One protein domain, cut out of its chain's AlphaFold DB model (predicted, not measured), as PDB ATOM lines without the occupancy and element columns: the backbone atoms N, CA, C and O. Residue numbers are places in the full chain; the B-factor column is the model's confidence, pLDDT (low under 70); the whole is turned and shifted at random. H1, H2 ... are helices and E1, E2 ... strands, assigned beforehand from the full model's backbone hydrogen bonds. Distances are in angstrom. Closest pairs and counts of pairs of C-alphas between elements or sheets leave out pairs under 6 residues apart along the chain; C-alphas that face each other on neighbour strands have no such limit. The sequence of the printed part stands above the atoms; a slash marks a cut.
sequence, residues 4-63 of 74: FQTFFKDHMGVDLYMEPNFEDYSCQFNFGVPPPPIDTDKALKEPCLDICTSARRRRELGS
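AT A GLANCE: This is residues 4 to 63 of the 74 residues of the protein "DUF4033 domain-containing protein" of Hordeum vulgare subsp. vulgare (UniProt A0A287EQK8). An antiparallel hairpin, E1 and E2, has H1 near the start of E1, while H2, H3 and H4 follow one another away from the other end of E1, leaving H1 and H4 apart. The 60 printed residues, mixed in class, run H1, E1, E2, H2, H3, H4. The whole is loose, radius of gyration of the C-alphas 13.5 A, spanning 36 by 30 by 17 A.

HOW THE PARTS SIT: The closest C-alphas of H1 (residues 4 to 12) and E1 (16 to 21), Gln 5 and Leu 16, are 5.4 A apart. E1 pairs with E2 (26 to 31) at 155 degrees, with N 19 and O 28 2.9 A apart. The closest C-alphas of E1 and H2 (42 to 45), Pro 20 and Ala 43, are 6.8 A apart. H2 and H3 (48 to 51) meet only through their link. H3 and H4 (53 to 61) only just touch, only at the corner, with 3 pairs of C-alphas within 8 A; the closest, Leu 49 and Ala 55, are 5.8 A apart. Every O i to N i+4 pair is within hydrogen-bond range in H1 and H4; H2 and H3 are too short for one.

IN THESE COORDINATES: H1, 11.3 A long, begins at C-alpha 4 (85.149, 91.034, 82.553). E1 measures 16.0 A, E2 16.1 A. H4, 12.6 A, ends at C-alpha 61 (77.042, 104.225, 66.822).

THE WHOLE: The farthest C-alphas, Gly 13 and Ile 51, are 36.7 A apart. The printed part has no cut and no long link. Residues 58 to 63 have pLDDT under 70.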
ATOM      1  N   PHE A   4      84.255  91.801  81.694       78.38
ATOM      2  CA  PHE A   4      85.149  91.034  82.553       78.38
ATOM      3  C   PHE A   4      85.479  91.741  83.876       78.38
ATOM      4  O   PHE A   4      85.477  91.119  84.932       78.38
ATOM      5  N   GLN A   5      85.708  93.055  83.841       80.44
ATOM      6  CA  GLN A   5      85.984  93.843  85.049       80.44
ATOM      7  C   GLN A   5      84.749  93.932  85.952       80.44
ATOM      8  O   GLN A   5      84.861  93.863  87.172       80.44
ATOM      9  N   THR A   6      83.567  94.015  85.338       81.94
ATOM     10  CA  THR A   6      82.281  94.028  86.048       81.94
ATOM     11  C   THR A   6      82.040  92.696  86.759       81.94
ATOM     12  O   THR A   6      81.683  92.684  87.930       81.94
ATOM     13  N   PHE A   7      82.353  91.567  86.110       86.31
ATOM     14  CA  PHE A   7      82.245  90.244  86.728       86.31
ATOM     15  C   PHE A   7      83.097  90.109  87.998       86.31
ATOM     16  O   PHE A   7      82.604  89.638  89.020       86.31
ATOM     17  N   PHE A   8      84.363  90.535  87.959       86.50
ATOM     18  CA  PHE A   8      85.241  90.472  89.133       86.50
ATOM     19  C   PHE A   8      84.751  91.364  90.273       86.50
ATOM     20  O   PHE A   8      84.766  90.950  91.434       86.50
ATOM     21  N   LYS A   9      84.247  92.550  89.936       84.25
ATOM     22  CA  LYS A   9      83.676  93.465  90.917       84.25
ATOM     23  C   LYS A   9      82.418  92.885  91.573       84.25
ATOM     24  O   LYS A   9      82.342  92.862  92.796       84.25
ATOM     25  N   ASP A  10      81.479  92.363  90.787       88.25
ATOM     26  CA  ASP A  10      80.163  91.944  91.287       88.25
ATOM     27  C   ASP A  10      80.164  90.539  91.904       88.25
ATOM     28  O   ASP A  10      79.488  90.299  92.902       88.25
ATOM     29  N   HIS A  11      80.933  89.601  91.339       89.44
ATOM     30  CA  HIS A  11      80.957  88.209  91.802       89.44
ATOM     31  C   HIS A  11      82.121  87.887  92.740       89.44
ATOM     32  O   HIS A  11      81.990  86.982  93.562       89.44
ATOM     33  N   MET A  12      83.254  88.588  92.625       85.94
ATOM     34  CA  MET A  12      84.419  88.362  93.494       85.94
ATOM     35  C   MET A  12      84.672  89.506  94.482       85.94
ATOM     36  O   MET A  12      85.480  89.339  95.390       85.94
ATOM     37  N   GLY A  13      83.993  90.650  94.339       88.44
ATOM     38  CA  GLY A  13      84.183  91.809  95.214       88.44
ATOM     39  C   GLY A  13      85.541  92.496  95.048       88.44
ATOM     40  O   GLY A  13      85.966  93.219  95.946       88.44
ATOM     41  N   VAL A  14      86.246  92.252  93.939       89.06
ATOM     42  CA  VAL A  14      87.594  92.781  93.694       89.06
ATOM     43  C   VAL A  14      87.576  93.643  92.441       89.06
ATOM     44  O   VAL A  14      87.171  93.191  91.372       89.06
ATOM     45  N   ASP A  15      88.040  94.887  92.567       87.38
ATOM     46  CA  ASP A  15      88.254  95.750  91.408       87.38
ATOM     47  C   ASP A  15      89.391  95.183  90.546       87.38
ATOM     48  O   ASP A  15      90.417  94.731  91.057       87.38
ATOM     49  N   LEU A  16      89.204  95.192  89.230       86.44
ATOM     50  CA  LEU A  16      90.184  94.690  88.276       86.44
ATOM     51  C   LEU A  16      90.409  95.730  87.185       86.44
ATOM     52  O   LEU A  16      89.471  96.108  86.480       86.44
ATOM     53  N   TYR A  17      91.665  96.109  86.983       86.19
ATOM     54  CA  TYR A  17      92.099  96.877  85.828       86.19
ATOM     55  C   TYR A  17      92.927  95.995  84.888       86.19
ATOM     56  O   TYR A  17      93.741  95.187  85.325       86.19
ATOM     57  N   MET A  18      92.680  96.116  83.583       85.38
ATOM     58  CA  MET A  18      93.417  95.400  82.545       85.38
ATOM     59  C   MET A  18      94.233  96.418  81.765       85.38
ATOM     60  O   MET A  18      93.660  97.249  81.062       85.38
ATOM     61  N   GLU A  19      95.549  96.353  81.904       86.19
ATOM     62  CA  GLU A  19      96.474  97.262  81.245       86.19
ATOM     63  C   GLU A  19      97.116  96.561  80.041       86.19
ATOM     64  O   GLU A  19      97.847  95.583  80.216       86.19
ATOM     65  N   PRO A  20      96.821  96.990  78.804       84.56
ATOM     66  CA  PRO A  20      97.434  96.401  77.624       84.56
ATOM     67  C   PRO A  20      98.892  96.849  77.475       84.56
ATOM     68  O   PRO A  20      99.205  98.033  77.576       84.56
ATOM     69  N   ASN A  21      99.762  95.895  77.160       85.00
ATOM     70  CA  ASN A  21     101.116  96.132  76.683       85.00
ATOM     71  C   ASN A  21     101.132  95.936  75.157       85.00
ATOM     72  O   ASN A  21     100.941  94.828  74.656       85.00
ATOM     73  N   PHE A  22     101.351  97.029  74.425       82.31
ATOM     74  CA  PHE A  22     101.334  97.054  72.960       82.31
ATOM     75  C   PHE A  22     102.642  96.584  72.314       82.31
ATOM     76  O   PHE A  22     102.643  96.303  71.118       82.31
ATOM     77  N   GLU A  23     103.734  96.473  73.075       85.81
ATOM     78  CA  GLU A  23     105.012  95.959  72.566       85.81
ATOM     79  C   GLU A  23     104.957  94.432  72.416       85.81
ATOM     80  O   GLU A  23     105.332  93.889  71.378       85.81
ATOM     81  N   ASP A  24     104.396  93.754  73.422       88.44
ATOM     82  CA  ASP A  24     104.295  92.288  73.475       88.44
ATOM     83  C   ASP A  24     102.882  91.753  73.178       88.44
ATOM     84  O   ASP A  24     102.645  90.545  73.241       88.44
ATOM     85  N   TYR A  25     101.918  92.638  72.899       82.69
ATOM     86  CA  TYR A  25     100.487  92.324  72.742       82.69
ATOM     87  C   TYR A  25      99.865  91.581  73.940       82.69
ATOM     88  O   TYR A  25      98.854  90.888  73.805       82.69
ATOM     89  N   SER A  26     100.464  91.715  75.123       85.88
ATOM     90  CA  SER A  26      99.986  91.097  76.360       85.88
ATOM     91  C   SER A  26      99.055  92.042  77.130       85.88
ATOM     92  O   SER A  26      98.977  93.234  76.847       85.88
ATOM     93  N   CYS A  27      98.300  91.520  78.097       86.88
ATOM     94  CA  CYS A  27      97.479  92.326  79.006       86.88
ATOM     95  C   CYS A  27      97.860  91.996  80.448       86.88
ATOM     96  O   CYS A  27      97.814  90.833  80.850       86.88
ATOM     97  N   GLN A  28      98.213  93.016  81.224       88.25
ATOM     98  CA  GLN A  28      98.514  92.894  82.640       88.25
ATOM     99  C   GLN A  28      97.247  93.089  83.476       88.25
ATOM    100  O   GLN A  28      96.501  94.052  83.307       88.25
ATOM    101  N   PHE A  29      97.001  92.146  84.385       88.94
ATOM    102  CA  PHE A  29      95.873  92.184  85.308       88.94
ATOM    103  C   PHE A  29      96.292  92.839  86.626       88.94
ATOM    104  O   PHE A  29      97.104  92.293  87.371       88.94
ATOM    105  N   ASN A  30      95.698  93.991  86.916       88.12
ATOM    106  CA  ASN A  30      95.924  94.775  88.120       88.12
ATOM    107  C   ASN A  30      94.724  94.604  89.065       88.12
ATOM    108  O   ASN A  30      93.667  95.206  88.868       88.12
ATOM    109  N   PHE A  31      94.877  93.752  90.079       89.62
ATOM    110  CA  PHE A  31      93.847  93.494  91.092       89.62
ATOM    111  C   PHE A  31      93.819  94.601  92.155       89.62
ATOM    112  O   PHE A  31      94.860  95.106  92.564       89.62
ATOM    113  N   GLY A  32      92.626  94.965  92.621       86.75
ATOM    114  CA  GLY A  32      92.400  96.054  93.575       86.75
ATOM    115  C   GLY A  32      92.530  97.458  92.974       86.75
ATOM    116  O   GLY A  32      92.434  98.440  93.707       86.75
ATOM    117  N   VAL A  33      92.744  97.567  91.660       86.75
ATOM    118  CA  VAL A  33      92.846  98.845  90.951       86.75
ATOM    119  C   VAL A  33      91.567  99.055  90.143       86.75
ATOM    120  O   VAL A  33      91.243  98.212  89.301       86.75
ATOM    121  N   PRO A  34      90.820 100.149  90.370       84.19
ATOM    122  CA  PRO A  34      89.639 100.436  89.575       84.19
ATOM    123  C   PRO A  34      90.043 100.795  88.138       84.19
ATOM    124  O   PRO A  34      91.069 101.450  87.929       84.19
ATOM    125  N   PRO A  35      89.244 100.405  87.134       80.88
ATOM    126  CA  PRO A  35      89.510 100.786  85.759       80.88
ATOM    127  C   PRO A  35      89.444 102.315  85.582       80.88
ATOM    128  O   PRO A  35      88.576 102.967  86.172       80.88
ATOM    129  N   PRO A  36      90.342 102.902  84.772       82.12
ATOM    130  CA  PRO A  36      90.361 104.327  84.512       82.12
ATOM    131  C   PRO A  36      89.134 104.754  83.688       82.12
ATOM    132  O   PRO A  36      88.560 103.954  82.943       82.12
ATOM    133  N   PRO A  37      88.740 106.035  83.776       80.75
ATOM    134  CA  PRO A  37      87.744 106.622  82.888       80.75
ATOM    135  C   PRO A  37      88.106 106.454  81.408       80.75
ATOM    136  O   PRO A  37      89.279 106.529  81.034       80.75
ATOM    137  N   ILE A  38      87.079 106.341  80.563       73.81
ATOM    138  CA  ILE A  38      87.189 106.177  79.102       73.81
ATOM    139  C   ILE A  38      88.062 107.282  78.478       73.81
ATOM    140  O   ILE A  38      88.925 106.993  77.655       73.81
ATOM    141  N   ASP A  39      87.917 108.535  78.918       72.69
ATOM    142  CA  ASP A  39      88.692 109.679  78.407       72.69
ATOM    143  C   ASP A  39      90.194 109.602  78.719       72.69
ATOM    144  O   ASP A  39      91.026 110.244  78.069       72.69
ATOM    145  N   THR A  40      90.559 108.835  79.742       76.44
ATOM    146  CA  THR A  40      91.942 108.673  80.207       76.44
ATOM    147  C   THR A  40      92.550 107.337  79.811       76.44
ATOM    148  O   THR A  40      93.755 107.158  79.982       76.44
ATOM    149  N   ASP A  41      91.754 106.430  79.250       77.62
ATOM    150  CA  ASP A  41      92.213 105.108  78.858       77.62
ATOM    151  C   ASP A  41      93.197 105.214  77.685       77.62
ATOM    152  O   ASP A  41      92.852 105.625  76.573       77.62
ATOM    153  N   LYS A  42      94.458 104.860  77.953       75.69
ATOM    154  CA  LYS A  42      95.529 104.837  76.951       75.69
ATOM    155  C   LYS A  42      95.195 103.876  75.817       75.69
ATOM    156  O   LYS A  42      95.469 104.198  74.668       75.69
ATOM    157  N   ALA A  43      94.525 102.763  76.119       76.12
ATOM    158  CA  ALA A  43      94.170 101.762  75.126       76.12
ATOM    159  C   ALA A  43      93.228 102.310  74.051       76.12
ATOM    160  O   ALA A  43      93.294 101.887  72.903       76.12
ATOM    161  N   LEU A  44      92.374 103.274  74.413       72.62
ATOM    162  CA  LEU A  44      91.435 103.918  73.493       72.62
ATOM    163  C   LEU A  44      92.068 105.025  72.643       72.62
ATOM    164  O   LEU A  44      91.478 105.432  71.644       72.62
ATOM    165  N   LYS A  45      93.252 105.508  73.031       75.44
ATOM    166  CA  LYS A  45      93.995 106.566  72.330       75.44
ATOM    167  C   LYS A  45      95.010 106.025  71.334       75.44
ATOM    168  O   LYS A  45      95.630 106.812  70.623       75.44
ATOM    169  N   GLU A  46      95.183 104.710  71.278       79.75
ATOM    170  CA  GLU A  46      96.145 104.105  70.373       79.75
ATOM    171  C   GLU A  46      95.753 104.312  68.899       79.75
ATOM    172  O   GLU A  46      94.595 104.090  68.517       79.75
ATOM    173  N   PRO A  47      96.721 104.663  68.030       78.06
ATOM    174  CA  PRO A  47      96.469 104.984  66.624       78.06
ATOM    175  C   PRO A  47      95.933 103.787  65.824       78.06
ATOM    176  O   PRO A  47      95.304 103.954  64.778       78.06
ATOM    177  N   CYS A  48      96.126 102.560  66.320       75.88
ATOM    178  CA  CYS A  48      95.586 101.351  65.703       75.88
ATOM    179  C   CYS A  48      94.042 101.335  65.678       75.88
ATOM    180  O   CYS A  48      93.442 100.735  64.782       75.88
ATOM    181  N   LEU A  49      93.378 102.030  66.611       76.00
ATOM    182  CA  LEU A  49      91.919 102.115  66.666       76.00
ATOM    183  C   LEU A  49      91.328 103.108  65.661       76.00
ATOM    184  O   LEU A  49      90.132 103.016  65.380       76.00
ATOM    185  N   ASP A  50      92.111 104.044  65.119       75.19
ATOM    186  CA  ASP A  50      91.631 104.987  64.096       75.19
ATOM    187  C   ASP A  50      91.517 104.331  62.717       75.19
ATOM    188  O   ASP A  50      90.597 104.623  61.950       75.19
ATOM    189  N   ILE A  51      92.409 103.384  62.421       79.12
ATOM    190  CA  ILE A  51      92.399 102.617  61.167       79.12
ATOM    191  C   ILE A  51      91.515 101.364  61.238       79.12
ATOM    192  O   ILE A  51      91.181 100.773  60.212       79.12
ATOM    193  N   CYS A  52      91.104 100.950  62.438       77.62
ATOM    194  CA  CYS A  52      90.259  99.780  62.623       77.62
ATOM    195  C   CYS A  52      88.805 100.089  62.225       77.62
ATOM    196  O   CYS A  52      88.065 100.746  62.961       77.62
ATOM    197  N   THR A  53      88.350  99.557  61.085       78.50
ATOM    198  CA  THR A  53      86.973  99.721  60.572       78.50
ATOM    199  C   THR A  53      85.907  99.366  61.614       78.50
ATOM    200  O   THR A  53      84.892 100.054  61.740       78.50
ATOM    201  N   SER A  54      86.151  98.314  62.400       75.75
ATOM    202  CA  SER A  54      85.258  97.872  63.477       75.75
ATOM    203  C   SER A  54      85.184  98.887  64.622       75.75
ATOM    204  O   SER A  54      84.103  99.130  65.154       75.75
ATOM    205  N   ALA A  55      86.309  99.512  64.983       73.69
ATOM    206  CA  ALA A  55      86.350 100.559  66.000       73.69
ATOM    207  C   ALA A  55      85.698 101.856  65.500       73.69
ATOM    208  O   ALA A  55      84.930 102.474  66.239       73.69
ATOM    209  N   ARG A  56      85.918 102.225  64.230       73.06
ATOM    210  CA  ARG A  56      85.292 103.396  63.602       73.06
ATOM    211  C   ARG A  56      83.767 103.286  63.595       73.06
ATOM    212  O   ARG A  56      83.089 104.204  64.041       73.06
ATOM    213  N   ARG A  57      83.232 102.121  63.210       73.19
ATOM    214  CA  ARG A  57      81.787 101.836  63.261       73.19
ATOM    215  C   ARG A  57      81.216 101.969  64.679       73.19
ATOM    216  O   ARG A  57      80.117 102.487  64.842       73.19
ATOM    217  N   ARG A  58      81.954 101.533  65.710       68.69
ATOM    218  CA  ARG A  58      81.523 101.682  67.113       68.69
ATOM    219  C   ARG A  58      81.490 103.138  67.581       68.69
ATOM    220  O   ARG A  58      80.584 103.483  68.331       68.69
ATOM    221  N   ARG A  59      82.414 103.994  67.126       68.56
ATOM    222  CA  ARG A  59      82.366 105.438  67.432       68.56
ATOM    223  C   ARG A  59      81.142 106.110  66.810       68.56
ATOM    224  O   ARG A  59      80.489 106.897  67.482       68.56
ATOM    225  N   GLU A  60      80.798 105.760  65.570       65.19
ATOM    226  CA  GLU A  60      79.627 106.335  64.889       65.19
ATOM    227  C   GLU A  60      78.302 105.928  65.551       65.19
ATOM    228  O   GLU A  60      77.402 106.753  65.684       65.19
ATOM    229  N   LEU A  61      78.206 104.696  66.059       62.44
ATOM    230  CA  LEU A  61      77.042 104.225  66.822       62.44
ATOM    231  C   LEU A  61      76.944 104.837  68.234       62.44
ATOM    232  O   LEU A  61      75.853 104.916  68.791       62.44
ATOM    233  N   GLY A  62      78.059 105.293  68.814       56.00
ATOM    234  CA  GLY A  62      78.105 105.926  70.139       56.00
ATOM    235  C   GLY A  62      77.642 107.389  70.177       56.00
ATOM    236  O   GLY A  62      77.518 107.953  71.260       56.00
ATOM    237  N   SER A  63      77.374 108.017  69.025       53.06
ATOM    238  CA  SER A  63      76.983 109.435  68.956       53.06
ATOM    239  C   SER A  63      75.487 109.691  69.209       53.06
ATOM    240  O   SER A  63      75.086 110.850  69.319       53.06
TER     241      SER A  63